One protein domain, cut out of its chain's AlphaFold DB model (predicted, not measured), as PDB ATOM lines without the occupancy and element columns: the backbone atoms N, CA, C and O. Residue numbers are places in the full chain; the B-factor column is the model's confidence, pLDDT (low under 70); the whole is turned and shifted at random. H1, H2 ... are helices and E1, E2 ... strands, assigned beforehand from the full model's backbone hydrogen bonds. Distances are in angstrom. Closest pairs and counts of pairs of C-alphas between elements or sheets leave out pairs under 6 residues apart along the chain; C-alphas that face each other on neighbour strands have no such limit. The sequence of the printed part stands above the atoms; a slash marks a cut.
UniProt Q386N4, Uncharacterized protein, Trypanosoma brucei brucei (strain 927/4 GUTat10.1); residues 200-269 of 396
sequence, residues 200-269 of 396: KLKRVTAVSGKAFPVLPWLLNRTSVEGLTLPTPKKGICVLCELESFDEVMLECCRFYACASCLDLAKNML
ATOM      1  N   LYS A 200     146.166 149.560 122.500       90.02
ATOM      2  CA  LYS A 200     146.444 150.262 121.232       90.02
ATOM      3  C   LYS A 200     146.241 149.379 119.996       90.02
ATOM      4  O   LYS A 200     145.503 149.753 119.091       90.02
ATOM      5  N   LEU A 201     146.843 148.185 119.976       89.58
ATOM      6  CA  LEU A 201     146.716 147.256 118.846       89.58
ATOM      7  C   LEU A 201     145.267 146.781 118.659       89.58
ATOM      8  O   LEU A 201     144.748 146.823 117.548       89.58
ATOM      9  N   LYS A 202     144.584 146.407 119.752       92.45
ATOM     10  CA  LYS A 202     143.178 145.972 119.713       92.45
ATOM     11  C   LYS A 202     142.263 147.075 119.176       92.45
ATOM     12  O   LYS A 202     141.379 146.785 118.376       92.45
ATOM     13  N   ARG A 203     142.497 148.333 119.570       92.64
ATOM     14  CA  ARG A 203     141.749 149.492 119.063       92.64
ATOM     15  C   ARG A 203     141.943 149.679 117.565       92.64
ATOM     16  O   ARG A 203     140.951 149.822 116.859       92.64
ATOM     17  N   VAL A 204     143.184 149.632 117.077       91.67
ATOM     18  CA  VAL A 204     143.486 149.775 115.641       91.67
ATOM     19  C   VAL A 204     142.797 148.679 114.832       91.67
ATOM     20  O   VAL A 204     142.095 148.986 113.870       91.67
ATOM     21  N   THR A 205     142.917 147.416 115.253       90.93
ATOM     22  CA  THR A 205     142.253 146.294 114.577       90.93
ATOM     23  C   THR A 205     140.734 146.465 114.566       90.93
ATOM     24  O   THR A 205     140.117 146.335 113.509       90.93
ATOM     25  N   ALA A 206     140.133 146.834 115.703       91.65
ATOM     26  CA  ALA A 206     138.690 147.041 115.806       91.65
ATOM     27  C   ALA A 206     138.183 148.156 114.880       91.65
ATOM     28  O   ALA A 206     137.143 147.995 114.251       91.65
ATOM     29  N   VAL A 207     138.917 149.266 114.761       92.17
ATOM     30  CA  VAL A 207     138.554 150.391 113.882       92.17
ATOM     31  C   VAL A 207     138.743 150.021 112.407       92.17
ATOM     32  O   VAL A 207     137.866 150.308 111.598       92.17
ATOM     33  N   SER A 208     139.835 149.330 112.060       90.18
ATOM     34  CA  SER A 208     140.148 148.949 110.672       90.18
ATOM     35  C   SER A 208     139.125 147.999 110.036       90.18
ATOM     36  O   SER A 208     138.967 147.993 108.820       90.18
ATOM     37  N   GLY A 209     138.412 147.216 110.852       86.57
ATOM     38  CA  GLY A 209     137.361 146.303 110.397       86.57
ATOM     39  C   GLY A 209     135.977 146.941 110.247       86.57
ATOM     40  O   GLY A 209     135.036 146.239 109.875       86.57
ATOM     41  N   LYS A 210     135.812 148.238 110.556       87.77
ATOM     42  CA  LYS A 210     134.518 148.932 110.453       87.77
ATOM     43  C   LYS A 210     134.394 149.716 109.152       87.77
ATOM     44  O   LYS A 210     135.360 150.258 108.628       87.77
ATOM     45  N   ALA A 211     133.159 149.810 108.663       85.85
ATOM     46  CA  ALA A 211     132.798 150.736 107.599       85.85
ATOM     47  C   ALA A 211     132.397 152.092 108.198       85.85
ATOM     48  O   ALA A 211     131.702 152.149 109.218       85.85
ATOM     49  N   PHE A 212     132.810 153.175 107.543       88.84
ATOM     50  CA  PHE A 212     132.491 154.542 107.947       88.84
ATOM     51  C   PHE A 212     131.549 155.201 106.930       88.84
ATOM     52  O   PHE A 212     131.749 155.025 105.728       88.84
ATOM     53  N   PRO A 213     130.549 155.986 107.378       90.48
ATOM     54  CA  PRO A 213     130.210 156.275 108.776       90.48
ATOM     55  C   PRO A 213     129.539 155.090 109.505       90.48
ATOM     56  O   PRO A 213     128.780 154.328 108.906       90.48
ATOM     57  N   VAL A 214     129.795 154.950 110.811       88.67
ATOM     58  CA  VAL A 214     129.407 153.756 111.595       88.67
ATOM     59  C   VAL A 214     127.888 153.601 111.767       88.67
ATOM     60  O   VAL A 214     127.372 152.495 111.635       88.67
ATOM     61  N   LEU A 215     127.145 154.673 112.060       86.91
ATOM     62  CA  LEU A 215     125.701 154.599 112.323       86.91
ATOM     63  C   LEU A 215     124.878 154.190 111.093       86.91
ATOM     64  O   LEU A 215     124.042 153.306 111.251       86.91
ATOM     65  N   PRO A 216     125.090 154.748 109.882       84.10
ATOM     66  CA  PRO A 216     124.443 154.248 108.667       84.10
ATOM     67  C   PRO A 216     124.708 152.761 108.418       84.10
ATOM     68  O   PRO A 216     123.795 152.021 108.050       84.10
ATOM     69  N   TRP A 217     125.945 152.314 108.655       80.64
ATOM     70  CA  TRP A 217     126.313 150.909 108.512       80.64
ATOM     71  C   TRP A 217     125.594 150.023 109.539       80.64
ATOM     72  O   TRP A 217     124.992 149.014 109.166       80.64
ATOM     73  N   LEU A 218     125.577 150.431 110.813       80.17
ATOM     74  CA  LEU A 218     124.858 149.723 111.873       80.17
ATOM     75  C   LEU A 218     123.352 149.692 111.620       80.17
ATOM     76  O   LEU A 218     122.766 148.627 111.745       80.17
ATOM     77  N   LEU A 219     122.744 150.810 111.208       81.44
ATOM     78  CA  LEU A 219     121.320 150.911 110.870       81.44
ATOM     79  C   LEU A 219     120.907 149.864 109.831       81.44
ATOM     80  O   LEU A 219     119.929 149.139 110.030       81.44
ATOM     81  N   ASN A 220     121.687 149.752 108.755       76.78
ATOM     82  CA  ASN A 220     121.435 148.789 107.687       76.78
ATOM     83  C   ASN A 220     121.563 147.335 108.176       76.78
ATOM     84  O   ASN A 220     120.811 146.456 107.761       76.78
ATOM     85  N   ARG A 221     122.486 147.077 109.108       71.93
ATOM     86  CA  ARG A 221     122.666 145.751 109.706       71.93
ATOM     87  C   ARG A 221     121.550 145.407 110.698       71.93
ATOM     88  O   ARG A 221     120.985 144.319 110.644       71.93
ATOM     89  N   THR A 222     121.161 146.358 111.544       75.46
ATOM     90  CA  THR A 222     120.066 146.206 112.511       75.46
ATOM     91  C   THR A 222     118.714 145.974 111.839       75.46
ATOM     92  O   THR A 222     117.907 145.227 112.382       75.46
ATOM     93  N   SER A 223     118.465 146.521 110.637       71.50
ATOM     94  CA  SER A 223     117.233 146.210 109.893       71.50
ATOM     95  C   SER A 223     117.145 144.756 109.427       71.50
ATOM     96  O   SER A 223     116.047 144.270 109.177       71.50
ATOM     97  N   VAL A 224     118.284 144.067 109.321       71.43
ATOM     98  CA  VAL A 224     118.360 142.656 108.920       71.43
ATOM     99  C   VAL A 224     118.360 141.735 110.144       71.43
ATOM    100  O   VAL A 224     117.700 140.703 110.126       71.43
ATOM    101  N   GLU A 225     119.067 142.109 111.216       71.53
ATOM    102  CA  GLU A 225     119.283 141.254 112.398       71.53
ATOM    103  C   GLU A 225     118.363 141.587 113.595       71.53
ATOM    104  O   GLU A 225     118.436 140.925 114.628       71.53
ATOM    105  N   GLY A 226     117.503 142.611 113.502       68.16
ATOM    106  CA  GLY A 226     116.599 143.022 114.590       68.16
ATOM    107  C   GLY A 226     117.305 143.607 115.824       68.16
ATOM    108  O   GLY A 226     116.694 143.767 116.879       68.16
ATOM    109  N   LEU A 227     118.597 143.912 115.709       69.69
ATOM    110  CA  LEU A 227     119.415 144.447 116.793       69.69
ATOM    111  C   LEU A 227     119.066 145.921 117.072       69.69
ATOM    112  O   LEU A 227     118.670 146.668 116.179       69.69
ATOM    113  N   THR A 228     119.206 146.367 118.321       76.05
ATOM    114  CA  THR A 228     118.992 147.773 118.691       76.05
ATOM    115  C   THR A 228     120.242 148.604 118.413       76.05
ATOM    116  O   THR A 228     121.372 148.130 118.537       76.05
ATOM    117  N   LEU A 229     120.049 149.868 118.030       78.55
ATOM    118  CA  LEU A 229     121.163 150.797 117.843       78.55
ATOM    119  C   LEU A 229     121.918 151.008 119.161       78.55
ATOM    120  O   LEU A 229     121.281 151.109 120.216       78.55
ATOM    121  N   PRO A 230     123.256 151.134 119.119       79.23
ATOM    122  CA  PRO A 230     124.033 151.399 120.317       79.23
ATOM    123  C   PRO A 230     123.606 152.738 120.914       79.23
ATOM    124  O   PRO A 230     123.628 153.776 120.251       79.23
ATOM    125  N   THR A 231     123.222 152.720 122.186       83.47
ATOM    126  CA  THR A 231     122.984 153.947 122.939       83.47
ATOM    127  C   THR A 231     124.324 154.583 123.317       83.47
ATOM    128  O   THR A 231     125.277 153.864 123.633       83.47
ATOM    129  N   PRO A 232     124.440 155.921 123.280       87.34
ATOM    130  CA  PRO A 232     125.668 156.601 123.670       87.34
ATOM    131  C   PRO A 232     125.936 156.352 125.160       87.34
ATOM    132  O   PRO A 232     125.196 156.820 126.024       87.34
ATOM    133  N   LYS A 233     126.993 155.594 125.461       87.34
ATOM    134  CA  LYS A 233     127.449 155.304 126.826       87.34
ATOM    135  C   LYS A 233     128.786 155.991 127.066       87.34
ATOM    136  O   LYS A 233     129.716 155.808 126.287       87.34
ATOM    137  N   LYS A 234     128.868 156.773 128.143       90.48
ATOM    138  CA  LYS A 234     130.124 157.385 128.596       90.48
ATOM    139  C   LYS A 234     131.116 156.289 128.996       90.48
ATOM    140  O   LYS A 234     130.703 155.293 129.593       90.48
ATOM    141  N   GLY A 235     132.393 156.476 128.680       91.26
ATOM    142  CA  GLY A 235     133.457 155.528 129.006       91.26
ATOM    143  C   GLY A 235     133.643 154.401 127.988       91.26
ATOM    144  O   GLY A 235     134.540 153.585 128.162       91.26
ATOM    145  N   ILE A 236     132.832 154.325 126.925       93.01
ATOM    146  CA  ILE A 236     132.968 153.315 125.864       93.01
ATOM    147  C   ILE A 236     133.129 154.027 124.525       93.01
ATOM    148  O   ILE A 236     132.286 154.825 124.117       93.01
ATOM    149  N   CYS A 237     134.203 153.714 123.807       94.58
ATOM    150  CA  CYS A 237     134.430 154.264 122.479       94.58
ATOM    151  C   CYS A 237     133.542 153.561 121.444       94.58
ATOM    152  O   CYS A 237     133.709 152.372 121.192       94.58
ATOM    153  N   VAL A 238     132.674 154.301 120.754       93.46
ATOM    154  CA  VAL A 238     131.784 153.749 119.709       93.46
ATOM    155  C   VAL A 238     132.544 153.136 118.517       93.46
ATOM    156  O   VAL A 238     132.063 152.218 117.851       93.46
ATOM    157  N   LEU A 239     133.765 153.611 118.250       93.90
ATOM    158  CA  LEU A 239     134.573 153.165 117.112       93.90
ATOM    159  C   LEU A 239     135.272 151.826 117.366       93.90
ATOM    160  O   LEU A 239     135.305 150.997 116.469       93.90
ATOM    161  N   CYS A 240     135.793 151.586 118.572       93.21
ATOM    162  CA  CYS A 240     136.492 150.335 118.898       93.21
ATOM    163  C   CYS A 240     135.718 149.413 119.848       93.21
ATOM    164  O   CYS A 240     136.148 148.286 120.046       93.21
ATOM    165  N   GLU A 241     134.602 149.875 120.422       92.41
ATOM    166  CA  GLU A 241     133.770 149.154 121.404       92.41
ATOM    167  C   GLU A 241     134.512 148.755 122.695       92.41
ATOM    168  O   GLU A 241     134.067 147.890 123.442       92.41
ATOM    169  N   LEU A 242     135.630 149.426 122.990       92.50
ATOM    170  CA  LEU A 242     136.430 149.240 124.202       92.50
ATOM    171  C   LEU A 242     136.272 150.429 125.155       92.50
ATOM    172  O   LEU A 242     135.854 151.517 124.743       92.50
ATOM    173  N   GLU A 243     136.680 150.236 126.413       92.20
ATOM    174  CA  GLU A 243     136.776 151.306 127.411       92.20
ATOM    175  C   GLU A 243     137.577 152.484 126.843       92.20
ATOM    176  O   GLU A 243     138.633 152.284 126.239       92.20
ATOM    177  N   SER A 244     137.054 153.702 126.930       88.03
ATOM    178  CA  SER A 244     137.618 154.860 126.243       88.03
ATOM    179  C   SER A 244     138.974 155.248 126.829       88.03
ATOM    180  O   SER A 244     139.074 155.632 127.990       88.03
ATOM    181  N   PHE A 245     140.010 155.206 125.997       85.58
ATOM    182  CA  PHE A 245     141.294 155.842 126.265       85.58
ATOM    183  C   PHE A 245     141.327 157.212 125.584       85.58
ATOM    184  O   PHE A 245     141.113 157.275 124.374       85.58
ATOM    185  N   ASP A 246     141.561 158.274 126.357       90.65
ATOM    186  CA  ASP A 246     141.525 159.672 125.897       90.65
ATOM    187  C   ASP A 246     140.183 160.030 125.215       90.65
ATOM    188  O   ASP A 246     140.058 160.093 123.989       90.65
ATOM    189  N   GLU A 247     139.128 160.124 126.034       92.52
ATOM    190  CA  GLU A 247     137.728 160.240 125.603       92.52
ATOM    191  C   GLU A 247     137.411 161.617 124.995       92.52
ATOM    192  O   GLU A 247     137.558 162.657 125.635       92.52
ATOM    193  N   VAL A 248     136.877 161.611 123.773       94.60
ATOM    194  CA  VAL A 248     136.377 162.783 123.049       94.60
ATOM    195  C   VAL A 248     134.888 162.593 122.762       94.60
ATOM    196  O   VAL A 248     134.473 161.578 122.198       94.60
ATOM    197  N   MET A 249     134.071 163.581 123.128       94.91
ATOM    198  CA  MET A 249     132.645 163.615 122.798       94.91
ATOM    199  C   MET A 249     132.435 164.321 121.456       94.91
ATOM    200  O   MET A 249     132.839 165.467 121.279       94.91
ATOM    201  N   LEU A 250     131.751 163.657 120.525       92.92
ATOM    202  CA  LEU A 250     131.406 164.235 119.227       92.92
ATOM    203  C   LEU A 250     130.218 165.194 119.360       92.92
ATOM    204  O   LEU A 250     129.166 164.824 119.885       92.92
ATOM    205  N   GLU A 251     130.355 166.413 118.844       91.36
ATOM    206  CA  GLU A 251     129.340 167.466 119.000       91.36
ATOM    207  C   GLU A 251     128.020 167.152 118.282       91.36
ATOM    208  O   GLU A 251     126.946 167.446 118.809       91.36
ATOM    209  N   CYS A 252     128.093 166.526 117.104       92.21
ATOM    210  CA  CYS A 252     126.940 166.252 116.246       92.21
ATOM    211  C   CYS A 252     126.040 165.134 116.792       92.21
ATOM    212  O   CYS A 252     124.833 165.310 116.920       92.21
ATOM    213  N   CYS A 253     126.623 163.993 117.164       90.90
ATOM    214  CA  CYS A 253     125.875 162.791 117.538       90.90
ATOM    215  C   CYS A 253     125.984 162.425 119.023       90.90
ATOM    216  O   CYS A 253     125.369 161.448 119.443       90.90
ATOM    217  N   ARG A 254     126.754 163.181 119.823       92.93
ATOM    218  CA  ARG A 254     126.945 162.975 121.276       92.93
ATOM    219  C   ARG A 254     127.480 161.588 121.666       92.93
ATOM    220  O   ARG A 254     127.339 161.171 122.811       92.93
ATOM    221  N   PHE A 255     128.113 160.885 120.728       93.99
ATOM    222  CA  PHE A 255     128.838 159.647 121.008       93.99
ATOM    223  C   PHE A 255     130.250 159.945 121.506       93.99
ATOM    224  O   PHE A 255     130.844 160.965 121.151       93.99
ATOM    225  N   TYR A 256     130.787 159.016 122.289       94.76
ATOM    226  CA  TYR A 256     132.139 159.074 122.822       94.76
ATOM    227  C   TYR A 256     133.078 158.208 121.980       94.76
ATOM    228  O   TYR A 256     132.729 157.094 121.571       94.76
ATOM    229  N   ALA A 257     134.272 158.718 121.698       94.73
ATOM    230  CA  ALA A 257     135.313 157.996 120.982       94.73
ATOM    231  C   ALA A 257     136.691 158.272 121.590       94.73
ATOM    232  O   ALA A 257     136.912 159.326 122.169       94.73
ATOM    233  N   CYS A 258     137.626 157.335 121.446       95.23
ATOM    234  CA  CYS A 258     139.033 157.611 121.720       95.23
ATOM    235  C   CYS A 258     139.565 158.610 120.697       95.23
ATOM    236  O   CYS A 258     139.287 158.438 119.505       95.23
ATOM    237  N   ALA A 259     140.379 159.572 121.133       94.28
ATOM    238  CA  ALA A 259     141.067 160.505 120.240       94.28
ATOM    239  C   ALA A 259     141.824 159.764 119.120       94.28
ATOM    240  O   ALA A 259     141.606 160.018 117.940       94.28
ATOM    241  N   SER A 260     142.591 158.730 119.483       93.64
ATOM    242  CA  SER A 260     143.346 157.895 118.540       93.64
ATOM    243  C   SER A 260     142.467 157.140 117.535       93.64
ATOM    244  O   SER A 260     142.806 157.047 116.357       93.64
ATOM    245  N   CYS A 261     141.323 156.609 117.975       95.07
ATOM    246  CA  CYS A 261     140.373 155.936 117.086       95.07
ATOM    247  C   CYS A 261     139.709 156.927 116.129       95.07
ATOM    248  O   CYS A 261     139.441 156.577 114.982       95.07
ATOM    249  N   LEU A 262     139.420 158.141 116.604       93.91
ATOM    250  CA  LEU A 262     138.819 159.188 115.791       93.91
ATOM    251  C   LEU A 262     139.790 159.670 114.710       93.91
ATOM    252  O   LEU A 262     139.377 159.813 113.562       93.91
ATOM    253  N   ASP A 263     141.063 159.863 115.051       92.79
ATOM    254  CA  ASP A 263     142.105 160.238 114.090       92.79
ATOM    255  C   ASP A 263     142.314 159.146 113.035       92.79
ATOM    256  O   ASP A 263     142.344 159.431 111.838       92.79
ATOM    257  N   LEU A 264     142.357 157.877 113.457       92.35
ATOM    258  CA  LEU A 264     142.433 156.751 112.529       92.35
ATOM    259  C   LEU A 264     141.214 156.698 111.595       92.35
ATOM    260  O   LEU A 264     141.373 156.525 110.390       92.35
ATOM    261  N   ALA A 265     140.004 156.888 112.126       92.97
ATOM    262  CA  ALA A 265     138.786 156.884 111.320       92.97
ATOM    263  C   ALA A 265     138.730 158.061 110.331       92.97
ATOM    264  O   ALA A 265     138.290 157.875 109.198       92.97
ATOM    265  N   LYS A 266     139.214 159.251 110.714       91.57
ATOM    266  CA  LYS A 266     139.342 160.401 109.802       91.57
ATOM    267  C   LYS A 266     140.252 160.093 108.617       91.57
ATOM    268  O   LYS A 266     139.890 160.426 107.495       91.57
ATOM    269  N   ASN A 267     141.357 159.390 108.854       89.46
ATOM    270  CA  ASN A 267     142.274 158.971 107.791       89.46
ATOM    271  C   ASN A 267     141.673 157.904 106.854       89.46
ATOM    272  O   ASN A 267     142.183 157.703 105.757       89.46
ATOM    273  N   MET A 268     140.611 157.208 107.277       88.50
ATOM    274  CA  MET A 268     139.897 156.210 106.467       88.50
ATOM    275  C   MET A 268     138.659 156.775 105.752       88.50
ATOM    276  O   MET A 268     138.060 156.087 104.925       88.50
ATOM    277  N   LEU A 269     138.240 158.002 106.067       87.95
ATOM    278  CA  LEU A 269     137.096 158.655 105.437       87.95
ATOM    279  C   LEU A 269     137.502 159.325 104.123       87.95
ATOM    280  O   LEU A 269     138.534 159.976 104.025       87.95
TER     281      LEU A 269
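This is residues 200 to 269 of the 396 residues of an uncharacterized protein of Trypanosoma brucei brucei (strain 927/4 GUTat10.1) (UniProt Q386N4). Two helices side by side, H1 and H3, and a small hairpin of two strands, E1 and E2, make one end of the domain, while a third helix, H2, lies off at the other end and touches no other helix. A long stretch with no named element, residues 226 to 246, runs from H2 back to the hairpin, and part of it passes through the middle of the domain. The printed part has 70 residues with three named helices and two named strands, in the order H1, H2, E1, E2, H3; the sheet's order is E1 - E2, antiparallel, and the class is mostly helix. The whole is compact, with a radius of gyration of the C-alphas of 11.8 A and spans of 32 by 22 by 21 A.

H1, residues 200 to 208, touches H3, residues 259 to 268, with 6 pairs of C-alphas within 8 A; the closest C-alphas are those of Val 207 and Cys 261, 6.7 A apart. H1 and H3 run the same way at a steep tilt of 35.4 degrees, only just past shallow. H2, residues 214 to 225, is apart from H1 and from H3. E1, residues 247 to 249, and E2, residues 256 to 258, form a hairpin, antiparallel at 140 degrees between their directions. Across it N 248 and O 257 are 2.8 A apart and N 257 and O 248 are 2.9 A apart, both within hydrogen-bond range. The closest C-alphas of E1 and H3, those of Val 248 and Ala 259, are 5.9 A apart. E1 and E2 are both apart from H1, and E2 is apart from H2. In H1 and H3 every O i to N i+4 pair is within hydrogen-bond range, and in H2 7 of 8 are.

H1 begins at Lys 200, with its C-alpha at (146.444, 150.262, 121.232), and is 12.4 A long from first to last C-alpha. H2 runs from Val 214 to Glu 225, 16.1 A, and its last C-alpha is at (119.283, 141.254, 112.398). E1 runs from Glu 247 to Met 249, 6.7 A, and E2 from Tyr 256 to Cys 258, 7.1 A. H3 runs from Ala 259 to Met 268, 14.5 A, and ends with its C-alpha at (139.897, 156.210, 106.467).

The two C-alphas farthest apart, those of Val 224 and Asp 246, are 33.4 A apart. The printed part has no cut. The link from H2 to E1, 21 residues, is long; the link from E1 to E2 is short, and those from H1 to H2 and from E2 to H3 are tight. The mean pLDDT of the printed part is 87.9, and residues 226 to 227 are under 70.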